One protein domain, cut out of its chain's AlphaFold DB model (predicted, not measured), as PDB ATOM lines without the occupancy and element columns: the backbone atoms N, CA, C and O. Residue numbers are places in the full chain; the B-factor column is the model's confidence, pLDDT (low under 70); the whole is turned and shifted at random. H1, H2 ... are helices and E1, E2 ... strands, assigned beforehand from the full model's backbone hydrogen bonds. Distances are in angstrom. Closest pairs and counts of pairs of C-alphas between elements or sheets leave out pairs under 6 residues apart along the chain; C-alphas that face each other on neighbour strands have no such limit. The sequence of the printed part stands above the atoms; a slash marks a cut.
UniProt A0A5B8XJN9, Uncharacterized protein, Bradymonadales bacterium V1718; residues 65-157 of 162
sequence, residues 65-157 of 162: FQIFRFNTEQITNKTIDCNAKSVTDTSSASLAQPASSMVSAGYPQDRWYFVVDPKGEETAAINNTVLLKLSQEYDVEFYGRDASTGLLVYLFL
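Overview. This is residues 65 to 157 of the 162 residues of an uncharacterized protein of Bradymonadales bacterium V1718 (UniProt A0A5B8XJN9). One strongly twisted antiparallel sheet of six strands, order E3 E2 E1 E4 E6 E5, makes the body: the long E3, E2 and E1 form a wall, and E4, E6 and E5 turn away from it, with H2 packed along E4. The printed part has 93 residues, with E1 E2 E3 H1 E4 H2 E5 E6 along the chain, two named helices and six named strands, class mixed. It is compact, radius of gyration of the C-alphas 12.8 A, and rounded, spanning 32 by 27 by 22 A.

Arrangement. E1, residues 65 to 70, E2, 74 to 81, and E3, 86 to 94, form a meander, consecutive antiparallel neighbours in two hairpins; N 67 and O 78 are 2.9 A apart, N 77 and O 91 2.8 A. E3 bends by 51 degrees at residue 89. E4, residues 112 to 117, pairs staggered with E1, N 68 to O 113 2.8 A, and with E6, residues 152 to 156, N 116 to O 152 2.8 A. E5, residues 140 to 145, forms a hairpin with E6, N 155 to O 141 2.8 A. H2, residues 128 to 137, is on one face of the sheet, making two layers, at a height of 9.1 A; it runs along E4 at 2 degrees on the local plane, the closest C-alphas being Val 116 and Asn 128, 6.7 A. E4, H2 and E5 make a split strand-helix-strand unit, E6 between its strands, with a right-handed crossover. H1, residues 100 to 104, only grazes the sheet. O i to N i+4 pairs are within hydrogen-bond range throughout H1 and in 4 of 6 for H2.

Along the chain. E1 begins at C-alpha 65 (31.640, -45.544, 29.292); E6 ends at C-alpha 156 (27.154, -42.478, 18.868). E3 measures 24.3 A, E2 23.0 A.

Size, cuts and confidence. The farthest C-alphas, Asn 83 and Ser 104, are 34.8 A apart. The printed part has no cut and no long link. Residues 95 to 101 and 123 have pLDDT under 70.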
ATOM      1  N   PHE A  65      32.916 -44.948  29.686       92.12
ATOM      2  CA  PHE A  65      31.640 -45.544  29.292       92.12
ATOM      3  C   PHE A  65      31.827 -46.485  28.104       92.12
ATOM      4  O   PHE A  65      32.829 -46.412  27.394       92.12
ATOM      5  N   GLN A  66      30.865 -47.383  27.895       92.31
ATOM      6  CA  GLN A  66      30.922 -48.359  26.811       92.31
ATOM      7  C   GLN A  66      29.965 -47.992  25.681       92.31
ATOM      8  O   GLN A  66      28.796 -47.674  25.914       92.31
ATOM      9  N   ILE A  67      30.467 -48.097  24.456       92.88
ATOM     10  CA  ILE A  67      29.665 -48.108  23.236       92.88
ATOM     11  C   ILE A  67      29.755 -49.492  22.603       92.88
ATOM     12  O   ILE A  67      30.773 -50.178  22.710       92.88
ATOM     13  N   PHE A  68      28.702 -49.901  21.914       91.00
ATOM     14  CA  PHE A  68      28.628 -51.191  21.251       91.00
ATOM     15  C   PHE A  68      28.221 -51.031  19.790       91.00
ATOM     16  O   PHE A  68      27.468 -50.136  19.415       91.00
ATOM     17  N   ARG A  69      28.726 -51.927  18.955       91.06
ATOM     18  CA  ARG A  69      28.375 -52.089  17.548       91.06
ATOM     19  C   ARG A  69      28.104 -53.558  17.315       91.06
ATOM     20  O   ARG A  69      28.815 -54.404  17.846       91.06
ATOM     21  N   PHE A  70      27.118 -53.875  16.496       88.38
ATOM     22  CA  PHE A  70      26.814 -55.258  16.154       88.38
ATOM     23  C   PHE A  70      26.639 -55.420  14.648       88.38
ATOM     24  O   PHE A  70      26.290 -54.475  13.936       88.38
ATOM     25  N   ASN A  71      26.874 -56.641  14.184       87.06
ATOM     26  CA  ASN A  71      26.554 -57.091  12.835       87.06
ATOM     27  C   ASN A  71      25.821 -58.444  12.906       87.06
ATOM     28  O   ASN A  71      25.286 -58.812  13.952       87.06
ATOM     29  N   THR A  72      25.754 -59.187  11.803       80.31
ATOM     30  CA  THR A  72      25.089 -60.500  11.761       80.31
ATOM     31  C   THR A  72      25.772 -61.589  12.593       80.31
ATOM     32  O   THR A  72      25.147 -62.611  12.862       80.31
ATOM     33  N   GLU A  73      27.032 -61.406  12.989       81.75
ATOM     34  CA  GLU A  73      27.883 -62.466  13.550       81.75
ATOM     35  C   GLU A  73      28.443 -62.137  14.940       81.75
ATOM     36  O   GLU A  73      28.662 -63.043  15.749       81.75
ATOM     37  N   GLN A  74      28.661 -60.858  15.251       87.25
ATOM     38  CA  GLN A  74      29.366 -60.421  16.458       87.25
ATOM     39  C   GLN A  74      28.842 -59.099  17.033       87.25
ATOM     40  O   GLN A  74      28.308 -58.249  16.315       87.25
ATOM     41  N   ILE A  75      29.061 -58.923  18.339       88.44
ATOM     42  CA  ILE A  75      29.046 -57.627  19.024       88.44
ATOM     43  C   ILE A  75      30.491 -57.204  19.285       88.44
ATOM     44  O   ILE A  75      31.285 -57.968  19.830       88.44
ATOM     45  N   THR A  76      30.810 -55.961  18.948       90.75
ATOM     46  CA  THR A  76      32.035 -55.266  19.336       90.75
ATOM     47  C   THR A  76      31.691 -54.197  20.364       90.75
ATOM     48  O   THR A  76      30.850 -53.345  20.094       90.75
ATOM     49  N   ASN A  77      32.384 -54.190  21.497       91.31
ATOM     50  CA  ASN A  77      32.293 -53.140  22.507       91.31
ATOM     51  C   ASN A  77      33.587 -52.323  22.516       91.31
ATOM     52  O   ASN A  77      34.679 -52.879  22.380       91.31
ATOM     53  N   LYS A  78      33.468 -51.013  22.706       93.12
ATOM     54  CA  LYS A  78      34.584 -50.110  22.989       93.12
ATOM     55  C   LYS A  78      34.344 -49.421  24.318       93.12
ATOM     56  O   LYS A  78      33.242 -48.937  24.560       93.12
ATOM     57  N   THR A  79      35.388 -49.331  25.128       94.06
ATOM     58  CA  THR A  79      35.398 -48.487  26.324       94.06
ATOM     59  C   THR A  79      36.063 -47.164  25.975       94.06
ATOM     60  O   THR A  79      37.193 -47.150  25.485       94.06
ATOM     61  N   ILE A  80      35.358 -46.061  26.204       93.06
ATOM     62  CA  ILE A  80      35.829 -44.699  25.955       93.06
ATOM     63  C   ILE A  80      36.216 -44.074  27.286       93.06
ATOM     64  O   ILE A  80      35.397 -44.031  28.203       93.06
ATOM     65  N   ASP A  81      37.443 -43.570  27.378       93.06
ATOM     66  CA  ASP A  81      37.870 -42.715  28.483       93.06
ATOM     67  C   ASP A  81      37.415 -41.280  28.235       93.06
ATOM     68  O   ASP A  81      37.699 -40.673  27.198       93.06
ATOM     69  N   CYS A  82      36.696 -40.735  29.205       91.12
ATOM     70  CA  CYS A  82      36.092 -39.421  29.093       91.12
ATOM     71  C   CYS A  82      37.071 -38.261  29.241       91.12
ATOM     72  O   CYS A  82      36.814 -37.182  28.711       91.12
ATOM     73  N   ASN A  83      38.185 -38.462  29.937       91.19
ATOM     74  CA  ASN A  83      39.203 -37.435  30.118       91.19
ATOM     75  C   ASN A  83      40.145 -37.387  28.912       91.19
ATOM     76  O   ASN A  83      40.483 -36.311  28.425       91.19
ATOM     77  N   ALA A  84      40.561 -38.554  28.421       89.88
ATOM     78  CA  ALA A  84      41.469 -38.687  27.290       89.88
ATOM     79  C   ALA A  84      40.762 -38.588  25.928       89.88
ATOM     80  O   ALA A  84      41.446 -38.437  24.915       89.88
ATOM     81  N   LYS A  85      39.422 -38.680  25.899       90.62
ATOM     82  CA  LYS A  85      38.596 -38.755  24.681       90.62
ATOM     83  C   LYS A  85      39.140 -39.787  23.692       90.62
ATOM     84  O   LYS A  85      39.340 -39.511  22.512       90.62
ATOM     85  N   SER A  86      39.429 -40.981  24.198       92.25
ATOM     86  CA  SER A  86      40.055 -42.049  23.424       92.25
ATOM     87  C   SER A  86      39.524 -43.420  23.821       92.25
ATOM     88  O   SER A  86      38.959 -43.611  24.900       92.25
ATOM     89  N   VAL A  87      39.689 -44.386  22.918       93.19
ATOM     90  CA  VAL A  87      39.338 -45.783  23.178       93.19
ATOM     91  C   VAL A  87      40.429 -46.410  24.042       93.19
ATOM     92  O   VAL A  87      41.594 -46.441  23.646       93.19
ATOM     93  N   THR A  88      40.058 -46.926  25.209       92.69
ATOM     94  CA  THR A  88      40.985 -47.598  26.135       92.69
ATOM     95  C   THR A  88      40.935 -49.110  26.035       92.69
ATOM     96  O   THR A  88      41.949 -49.769  26.246       92.69
ATOM     97  N   ASP A  89      39.777 -49.661  25.680       91.88
ATOM     98  CA  ASP A  89      39.592 -51.093  25.488       91.88
ATOM     99  C   ASP A  89      38.672 -51.358  24.298       91.88
ATOM    100  O   ASP A  89      37.740 -50.598  24.022       91.88
ATOM    101  N   THR A  90      38.943 -52.443  23.580       93.12
ATOM    102  CA  THR A  90      38.057 -52.968  22.544       93.12
ATOM    103  C   THR A  90      37.930 -54.467  22.733       93.12
ATOM    104  O   THR A  90      38.914 -55.200  22.645       93.12
ATOM    105  N   SER A  91      36.700 -54.930  22.920       90.56
ATOM    106  CA  SER A  91      36.378 -56.346  23.029       90.56
ATOM    107  C   SER A  91      35.370 -56.744  21.959       90.56
ATOM    108  O   SER A  91      34.608 -55.930  21.440       90.56
ATOM    109  N   SER A  92      35.402 -58.007  21.552       88.81
ATOM    110  CA  SER A  92      34.419 -58.567  20.628       88.81
ATOM    111  C   SER A  92      33.979 -59.929  21.124       88.81
ATOM    112  O   SER A  92      34.789 -60.722  21.601       88.81
ATOM    113  N   ALA A  93      32.685 -60.183  21.018       82.12
ATOM    114  CA  ALA A  93      32.065 -61.449  21.352       82.12
ATOM    115  C   ALA A  93      31.199 -61.895  20.175       82.12
ATOM    116  O   ALA A  93      30.651 -61.065  19.444       82.12
ATOM    117  N   SER A  94      31.054 -63.209  19.998       76.81
ATOM    118  CA  SER A  94      30.042 -63.727  19.080       76.81
ATOM    119  C   SER A  94      28.666 -63.204  19.487       76.81
ATOM    120  O   SER A  94      28.410 -62.942  20.667       76.81
ATOM    121  N   LEU A  95      27.773 -63.050  18.511       68.50
ATOM    122  CA  LEU A  95      26.391 -62.632  18.731       68.50
ATOM    123  C   LEU A  95      25.585 -63.775  19.388       68.50
ATOM    124  O   LEU A  95      24.636 -64.309  18.822       68.50
ATOM    125  N   ALA A  96      26.002 -64.219  20.571       60.25
ATOM    126  CA  ALA A  96      25.242 -65.139  21.401       60.25
ATOM    127  C   ALA A  96      24.066 -64.391  22.051       60.25
ATOM    128  O   ALA A  96      24.093 -63.166  22.198       60.25
ATOM    129  N   GLN A  97      23.017 -65.105  22.474       45.25
ATOM    130  CA  GLN A  97      22.018 -64.483  23.350       45.25
ATOM    131  C   GLN A  97      22.729 -63.878  24.574       45.25
ATOM    132  O   GLN A  97      23.583 -64.557  25.147       45.25
ATOM    133  N   PRO A  98      22.429 -62.624  24.969       49.31
ATOM    134  CA  PRO A  98      21.213 -61.848  24.681       49.31
ATOM    135  C   PRO A  98      21.302 -60.806  23.538       49.31
ATOM    136  O   PRO A  98      20.332 -60.093  23.304       49.31
ATOM    137  N   ALA A  99      22.398 -60.735  22.778       56.38
ATOM    138  CA  ALA A  99      22.601 -59.763  21.689       56.38
ATOM    139  C   ALA A  99      21.583 -59.844  20.526       56.38
ATOM    140  O   ALA A  99      21.406 -58.896  19.760       56.38
ATOM    141  N   SER A 100      20.882 -60.974  20.391       60.59
ATOM    142  CA  SER A 100      19.857 -61.208  19.366       60.59
ATOM    143  C   SER A 100      18.634 -60.292  19.480       60.59
ATOM    144  O   SER A 100      17.910 -60.112  18.496       60.59
ATOM    145  N   SER A 101      18.371 -59.725  20.663       68.19
ATOM    146  CA  SER A 101      17.254 -58.794  20.869       68.19
ATOM    147  C   SER A 101      17.418 -57.524  20.033       68.19
ATOM    148  O   SER A 101      16.440 -57.047  19.469       68.19
ATOM    149  N   MET A 102      18.650 -57.042  19.859       70.81
ATOM    150  CA  MET A 102      18.959 -55.842  19.074       70.81
ATOM    151  C   MET A 102      18.705 -56.053  17.578       70.81
ATOM    152  O   MET A 102      18.111 -55.203  16.917       70.81
ATOM    153  N   VAL A 103      19.094 -57.220  17.056       71.75
ATOM    154  CA  VAL A 103      18.811 -57.604  15.664       71.75
ATOM    155  C   VAL A 103      17.306 -57.752  15.449       71.75
ATOM    156  O   VAL A 103      16.766 -57.254  14.465       71.75
ATOM    157  N   SER A 104      16.611 -58.380  16.400       71.25
ATOM    158  CA  SER A 104      15.154 -58.556  16.347       71.25
ATOM    159  C   SER A 104      14.394 -57.229  16.457       71.25
ATOM    160  O   SER A 104      13.324 -57.086  15.872       71.25
ATOM    161  N   ALA A 105      14.958 -56.246  17.164       75.19
ATOM    162  CA  ALA A 105      14.425 -54.891  17.276       75.19
ATOM    163  C   ALA A 105      14.620 -54.049  15.998       75.19
ATOM    164  O   ALA A 105      14.121 -52.927  15.926       75.19
ATOM    165  N   GLY A 106      15.324 -54.570  14.985       78.81
ATOM    166  CA  GLY A 106      15.519 -53.887  13.705       78.81
ATOM    167  C   GLY A 106      16.488 -52.707  13.779       78.81
ATOM    168  O   GLY A 106      16.396 -51.783  12.969       78.81
ATOM    169  N   TYR A 107      17.405 -52.706  14.748       85.12
ATOM    170  CA  TYR A 107      18.441 -51.681  14.832       85.12
ATOM    171  C   TYR A 107      19.432 -51.816  13.652       85.12
ATOM    172  O   TYR A 107      19.837 -52.935  13.319       85.12
ATOM    173  N   PRO A 108      19.832 -50.708  12.995       88.56
ATOM    174  CA  PRO A 108      20.801 -50.731  11.911       88.56
ATOM    175  C   PRO A 108      22.133 -51.313  12.373       88.56
ATOM    176  O   PRO A 108      22.698 -50.885  13.381       88.56
ATOM    177  N   GLN A 109      22.644 -52.265  11.605       89.38
ATOM    178  CA  GLN A 109      23.950 -52.867  11.850       89.38
ATOM    179  C   GLN A 109      25.090 -51.885  11.548       89.38
ATOM    180  O   GLN A 109      24.892 -50.856  10.895       89.38
ATOM    181  N   ASP A 110      26.282 -52.212  12.046       90.25
ATOM    182  CA  ASP A 110      27.541 -51.497  11.797       90.25
ATOM    183  C   ASP A 110      27.559 -50.022  12.236       90.25
ATOM    184  O   ASP A 110      28.397 -49.233  11.795       90.25
ATOM    185  N   ARG A 111      26.681 -49.656  13.174       92.31
ATOM    186  CA  ARG A 111      26.684 -48.358  13.863       92.31
ATOM    187  C   ARG A 111      27.037 -48.518  15.337       92.31
ATOM    188  O   ARG A 111      26.813 -49.580  15.914       92.31
ATOM    189  N   TRP A 112      27.591 -47.461  15.923       93.69
ATOM    190  CA  TRP A 112      27.897 -47.411  17.347       93.69
ATOM    191  C   TRP A 112      26.702 -46.891  18.133       93.69
ATOM    192  O   TRP A 112      26.081 -45.896  17.760       93.69
ATOM    193  N   TYR A 113      26.407 -47.568  19.232       92.50
ATOM    194  CA  TYR A 113      25.292 -47.281  20.114       92.50
ATOM    195  C   TYR A 113      25.743 -47.293  21.569       92.50
ATOM    196  O   TYR A 113      26.736 -47.923  21.923       92.50
ATOM    197  N   PHE A 114      24.961 -46.663  22.432       92.31
ATOM    198  CA  PHE A 114      25.006 -46.900  23.871       92.31
ATOM    199  C   PHE A 114      23.589 -46.928  24.437       92.31
ATOM    200  O   PHE A 114      22.640 -46.418  23.831       92.31
ATOM    201  N   VAL A 115      23.449 -47.571  25.595       91.62
ATOM    202  CA  VAL A 115      22.161 -47.747  26.263       91.62
ATOM    203  C   VAL A 115      22.086 -46.847  27.485       91.62
ATOM    204  O   VAL A 115      23.028 -46.774  28.278       91.62
ATOM    205  N   VAL A 116      20.944 -46.188  27.639       92.69
ATOM    206  CA  VAL A 116      20.635 -45.336  28.778       92.69
ATOM    207  C   VAL A 116      19.472 -45.935  29.555       92.69
ATOM    208  O   VAL A 116      18.389 -46.159  29.010       92.69
ATOM    209  N   ASP A 117      19.684 -46.154  30.845       92.25
ATOM    210  CA  ASP A 117      18.633 -46.449  31.799       92.25
ATOM    211  C   ASP A 117      18.125 -45.148  32.441       92.25
ATOM    212  O   ASP A 117      18.800 -44.549  33.285       92.25
ATOM    213  N   PRO A 118      16.913 -44.689  32.085       86.88
ATOM    214  CA  PRO A 118      16.361 -43.471  32.658       86.88
ATOM    215  C   PRO A 118      16.019 -43.602  34.149       86.88
ATOM    216  O   PRO A 118      15.846 -42.577  34.807       86.88
ATOM    217  N   LYS A 119      15.891 -44.826  34.679       87.38
ATOM    218  CA  LYS A 119      15.580 -45.087  36.091       87.38
ATOM    219  C   LYS A 119      16.827 -45.278  36.954       87.38
ATOM    220  O   LYS A 119      16.758 -45.017  38.152       87.38
ATOM    221  N   GLY A 120      17.944 -45.694  36.357       82.88
ATOM    222  CA  GLY A 120      19.196 -45.983  37.065       82.88
ATOM    223  C   GLY A 120      19.149 -47.258  37.915       82.88
ATOM    224  O   GLY A 120      19.815 -47.325  38.946       82.88
ATOM    225  N   GLU A 121      18.338 -48.235  37.517       84.00
ATOM    226  CA  GLU A 121      18.213 -49.559  38.135       84.00
ATOM    227  C   GLU A 121      19.272 -50.540  37.587       84.00
ATOM    228  O   GLU A 121      19.751 -51.408  38.316       84.00
ATOM    229  N   GLU A 122      19.675 -50.379  36.326       77.75
ATOM    230  CA  GLU A 122      20.655 -51.215  35.631       77.75
ATOM    231  C   GLU A 122      22.080 -50.670  35.795       77.75
ATOM    232  O   GLU A 122      22.428 -49.603  35.289       77.75
ATOM    233  N   THR A 123      22.951 -51.434  36.457       69.06
ATOM    234  CA  THR A 123      24.331 -51.009  36.760       69.06
ATOM    235  C   THR A 123      25.243 -50.934  35.538       69.06
ATOM    236  O   THR A 123      26.232 -50.206  35.561       69.06
ATOM    237  N   ALA A 124      24.927 -51.676  34.475       71.44
ATOM    238  CA  ALA A 124      25.702 -51.680  33.235       71.44
ATOM    239  C   ALA A 124      25.281 -50.576  32.248       71.44
ATOM    240  O   ALA A 124      25.958 -50.375  31.239       71.44
ATOM    241  N   ALA A 125      24.170 -49.877  32.505       83.31
ATOM    242  CA  ALA A 125      23.632 -48.850  31.624       83.31
ATOM    243  C   ALA A 125      23.952 -47.438  32.128       83.31
ATOM    244  O   ALA A 125      24.115 -47.179  33.320       83.31
ATOM    245  N   ILE A 126      24.020 -46.492  31.195       90.44
ATOM    246  CA  ILE A 126      24.269 -45.083  31.498       90.44
ATOM    247  C   ILE A 126      22.985 -44.468  32.064       90.44
ATOM    248  O   ILE A 126      21.911 -44.724  31.542       90.44
ATOM    249  N   ASN A 127      23.045 -43.634  33.102       92.00
ATOM    250  CA  ASN A 127      21.843 -42.943  33.590       92.00
ATOM    251  C   ASN A 127      21.617 -41.590  32.885       92.00
ATOM    252  O   ASN A 127      22.505 -41.057  32.215       92.00
ATOM    253  N   ASN A 128      20.438 -40.990  33.073       91.62
ATOM    254  CA  ASN A 128      20.091 -39.704  32.450       91.62
ATOM    255  C   ASN A 128      21.063 -38.559  32.789       91.62
ATOM    256  O   ASN A 128      21.314 -37.700  31.947       91.62
ATOM    257  N   THR A 129      21.619 -38.530  34.001       91.00
ATOM    258  CA  THR A 129      22.572 -37.487  34.411       91.00
ATOM    259  C   THR A 129      23.867 -37.577  33.609       91.00
ATOM    260  O   THR A 129      24.406 -36.556  33.187       91.00
ATOM    261  N   VAL A 130      24.355 -38.795  33.377       92.31
ATOM    262  CA  VAL A 130      25.557 -39.045  32.575       92.31
ATOM    263  C   VAL A 130      25.275 -38.792  31.094       92.31
ATOM    264  O   VAL A 130      26.077 -38.135  30.439       92.31
ATOM    265  N   LEU A 131      24.108 -39.200  30.578       94.31
ATOM    266  CA  LEU A 131      23.688 -38.895  29.203       94.31
ATOM    267  C   LEU A 131      23.744 -37.389  28.904       94.31
ATOM    268  O   LEU A 131      24.266 -37.001  27.865       94.31
ATOM    269  N   LEU A 132      23.235 -36.544  29.808       93.81
ATOM    270  CA  LEU A 132      23.234 -35.087  29.620       93.81
ATOM    271  C   LEU A 132      24.639 -34.494  29.498       93.81
ATOM    272  O   LEU A 132      24.814 -33.477  28.834       93.81
ATOM    273  N   LYS A 133      25.624 -35.090  30.172       94.38
ATOM    274  CA  LYS A 133      27.024 -34.672  30.067       94.38
ATOM    275  C   LYS A 133      27.667 -35.230  28.802       94.38
ATOM    276  O   LYS A 133      28.346 -34.502  28.090       94.38
ATOM    277  N   LEU A 134      27.395 -36.491  28.473       93.50
ATOM    278  CA  LEU A 134      27.877 -37.106  27.237       93.50
ATOM    279  C   LEU A 134      27.399 -36.357  25.995       93.50
ATOM    280  O   LEU A 134      28.200 -36.139  25.096       93.50
ATOM    281  N   SER A 135      26.148 -35.894  25.963       94.25
ATOM    282  CA  SER A 135      25.614 -35.130  24.829       94.25
ATOM    283  C   SER A 135      26.184 -33.715  24.690       94.25
ATOM    284  O   SER A 135      25.938 -33.058  23.682       94.25
ATOM    285  N   GLN A 136      26.917 -33.225  25.692       94.25
ATOM    286  CA  GLN A 136      27.675 -31.973  25.602       94.25
ATOM    287  C   GLN A 136      29.090 -32.204  25.068       94.25
ATOM    288  O   GLN A 136      29.666 -31.312  24.451       94.25
ATOM    289  N   GLU A 137      29.646 -33.392  25.310       93.12
ATOM    290  CA  GLU A 137      31.034 -33.728  24.992       93.12
ATOM    291  C   GLU A 137      31.209 -34.476  23.671       93.12
ATOM    292  O   GLU A 137      32.302 -34.414  23.098       93.12
ATOM    293  N   TYR A 138      30.160 -35.169  23.222       94.44
ATOM    294  CA  TYR A 138      30.137 -36.044  22.055       94.44
ATOM    295  C   TYR A 138      28.886 -35.813  21.213       94.44
ATOM    296  O   TYR A 138      27.816 -35.482  21.731       94.44
ATOM    297  N   ASP A 139      29.008 -36.068  19.911       95.38
ATOM    298  CA  ASP A 139      27.861 -36.095  19.007       95.38
ATOM    299  C   ASP A 139      27.071 -37.400  19.187       95.38
ATOM    300  O   ASP A 139      27.557 -38.500  18.894       95.38
ATOM    301  N   VAL A 140      25.856 -37.279  19.725       95.25
ATOM    302  CA  VAL A 140      24.962 -38.402  20.025       95.25
ATOM    303  C   VAL A 140      23.528 -38.070  19.630       95.25
ATOM    304  O   VAL A 140      23.051 -36.953  19.828       95.25
ATOM    305  N   GLU A 141      22.801 -39.064  19.126       95.69
ATOM    306  CA  GLU A 141      21.422 -38.896  18.658       95.69
ATOM    307  C   GLU A 141      20.500 -39.935  19.298       95.69
ATOM    308  O   GLU A 141      20.836 -41.117  19.386       95.69
ATOM    309  N   PHE A 142      19.317 -39.510  19.748       94.38
ATOM    310  CA  PHE A 142      18.314 -40.449  20.242       94.38
ATOM    311  C   PHE A 142      17.819 -41.331  19.096       94.38
ATOM    312  O   PHE A 142      17.263 -40.834  18.119       94.38
ATOM    313  N   TYR A 143      17.985 -42.643  19.239       92.06
ATOM    314  CA  TYR A 143      17.573 -43.594  18.216       92.06
ATOM    315  C   TYR A 143      16.201 -44.195  18.515       92.06
ATOM    316  O   TYR A 143      15.329 -44.265  17.650       92.06
ATOM    317  N   GLY A 144      15.992 -44.645  19.750       90.75
ATOM    318  CA  GLY A 144      14.753 -45.316  20.100       90.75
ATOM    319  C   GLY A 144      14.724 -45.843  21.521       90.75
ATOM    320  O   GLY A 144      15.563 -45.524  22.360       90.75
ATOM    321  N   ARG A 145      13.713 -46.662  21.791       89.12
ATOM    322  CA  ARG A 145      13.501 -47.294  23.087       89.12
ATOM    323  C   ARG A 145      13.326 -48.788  22.890       89.12
ATOM    324  O   ARG A 145      12.499 -49.204  22.083       89.12
ATOM    325  N   ASP A 146      14.062 -49.573  23.662       84.31
ATOM    326  CA  ASP A 146      13.856 -51.011  23.727       84.31
ATOM    327  C   ASP A 146      12.501 -51.293  24.388       84.31
ATOM    328  O   ASP A 146      12.236 -50.868  25.514       84.31
ATOM    329  N   ALA A 147      11.613 -51.979  23.671       82.38
ATOM    330  CA  ALA A 147      10.256 -52.240  24.144       82.38
ATOM    331  C   ALA A 147      10.200 -53.244  25.309       82.38
ATOM    332  O   ALA A 147       9.237 -53.226  26.075       82.38
ATOM    333  N   SER A 148      11.207 -54.111  25.444       81.56
ATOM    334  CA  SER A 148      11.240 -55.176  26.452       81.56
ATOM    335  C   SER A 148      11.804 -54.672  27.773       81.56
ATOM    336  O   SER A 148      11.241 -54.938  28.830       81.56
ATOM    337  N   THR A 149      12.910 -53.930  27.716       82.31
ATOM    338  CA  THR A 149      13.611 -53.427  28.909       82.31
ATOM    339  C   THR A 149      13.200 -52.001  29.270       82.31
ATOM    340  O   THR A 149      13.371 -51.558  30.401       82.31
ATOM    341  N   GLY A 150      12.626 -51.258  28.321       85.31
ATOM    342  CA  GLY A 150      12.286 -49.851  28.496       85.31
ATOM    343  C   GLY A 150      13.495 -48.914  28.460       85.31
ATOM    344  O   GLY A 150      13.292 -47.712  28.667       85.31
ATOM    345  N   LEU A 151      14.694 -49.440  28.186       89.31
ATOM    346  CA  LEU A 151      15.938 -48.690  28.065       89.31
ATOM    347  C   LEU A 151      15.937 -47.822  26.804       89.31
ATOM    348  O   LEU A 151      15.348 -48.175  25.779       89.31
ATOM    349  N   LEU A 152      16.595 -46.671  26.878       91.75
ATOM    350  CA  LEU A 152      16.760 -45.767  25.747       91.75
ATOM    351  C   LEU A 152      18.036 -46.134  24.989       91.75
ATOM    352  O   LEU A 152      19.058 -46.447  25.594       91.75
ATOM    353  N   VAL A 153      17.986 -46.068  23.667       91.50
ATOM    354  CA  VAL A 153      19.114 -46.366  22.786       91.50
ATOM    355  C   VAL A 153      19.498 -45.093  22.052       91.50
ATOM    356  O   VAL A 153      18.647 -44.433  21.450       91.50
ATOM    357  N   TYR A 154      20.782 -44.763  22.104       94.44
ATOM    358  CA  TYR A 154      21.365 -43.605  21.436       94.44
ATOM    359  C   TYR A 154      22.410 -44.058  20.422       94.44
ATOM    360  O   TYR A 154      23.164 -44.995  20.680       94.44
ATOM    361  N   LEU A 155      22.444 -43.385  19.274       95.25
ATOM    362  CA  LEU A 155      23.518 -43.467  18.293       95.25
ATOM    363  C   LEU A 155      24.701 -42.629  18.771       95.25
ATOM    364  O   LEU A 155      24.526 -41.488  19.192       95.25
ATOM    365  N   PHE A 156      25.900 -43.188  18.658       94.94
ATOM    366  CA  PHE A 156      27.154 -42.478  18.868       94.94
ATOM    367  C   PHE A 156      27.728 -42.089  17.502       94.94
ATOM    368  O   PHE A 156      28.123 -42.958  16.720       94.94
ATOM    369  N   LEU A 157      27.710 -40.791  17.194       94.50
ATOM    370  CA  LEU A 157      28.046 -40.236  15.878       94.50
ATOM    371  C   LEU A 157      29.437 -39.594  15.837       94.50
ATOM    372  O   LEU A 157      29.929 -39.265  14.758       94.50
TER     373      LEU A 157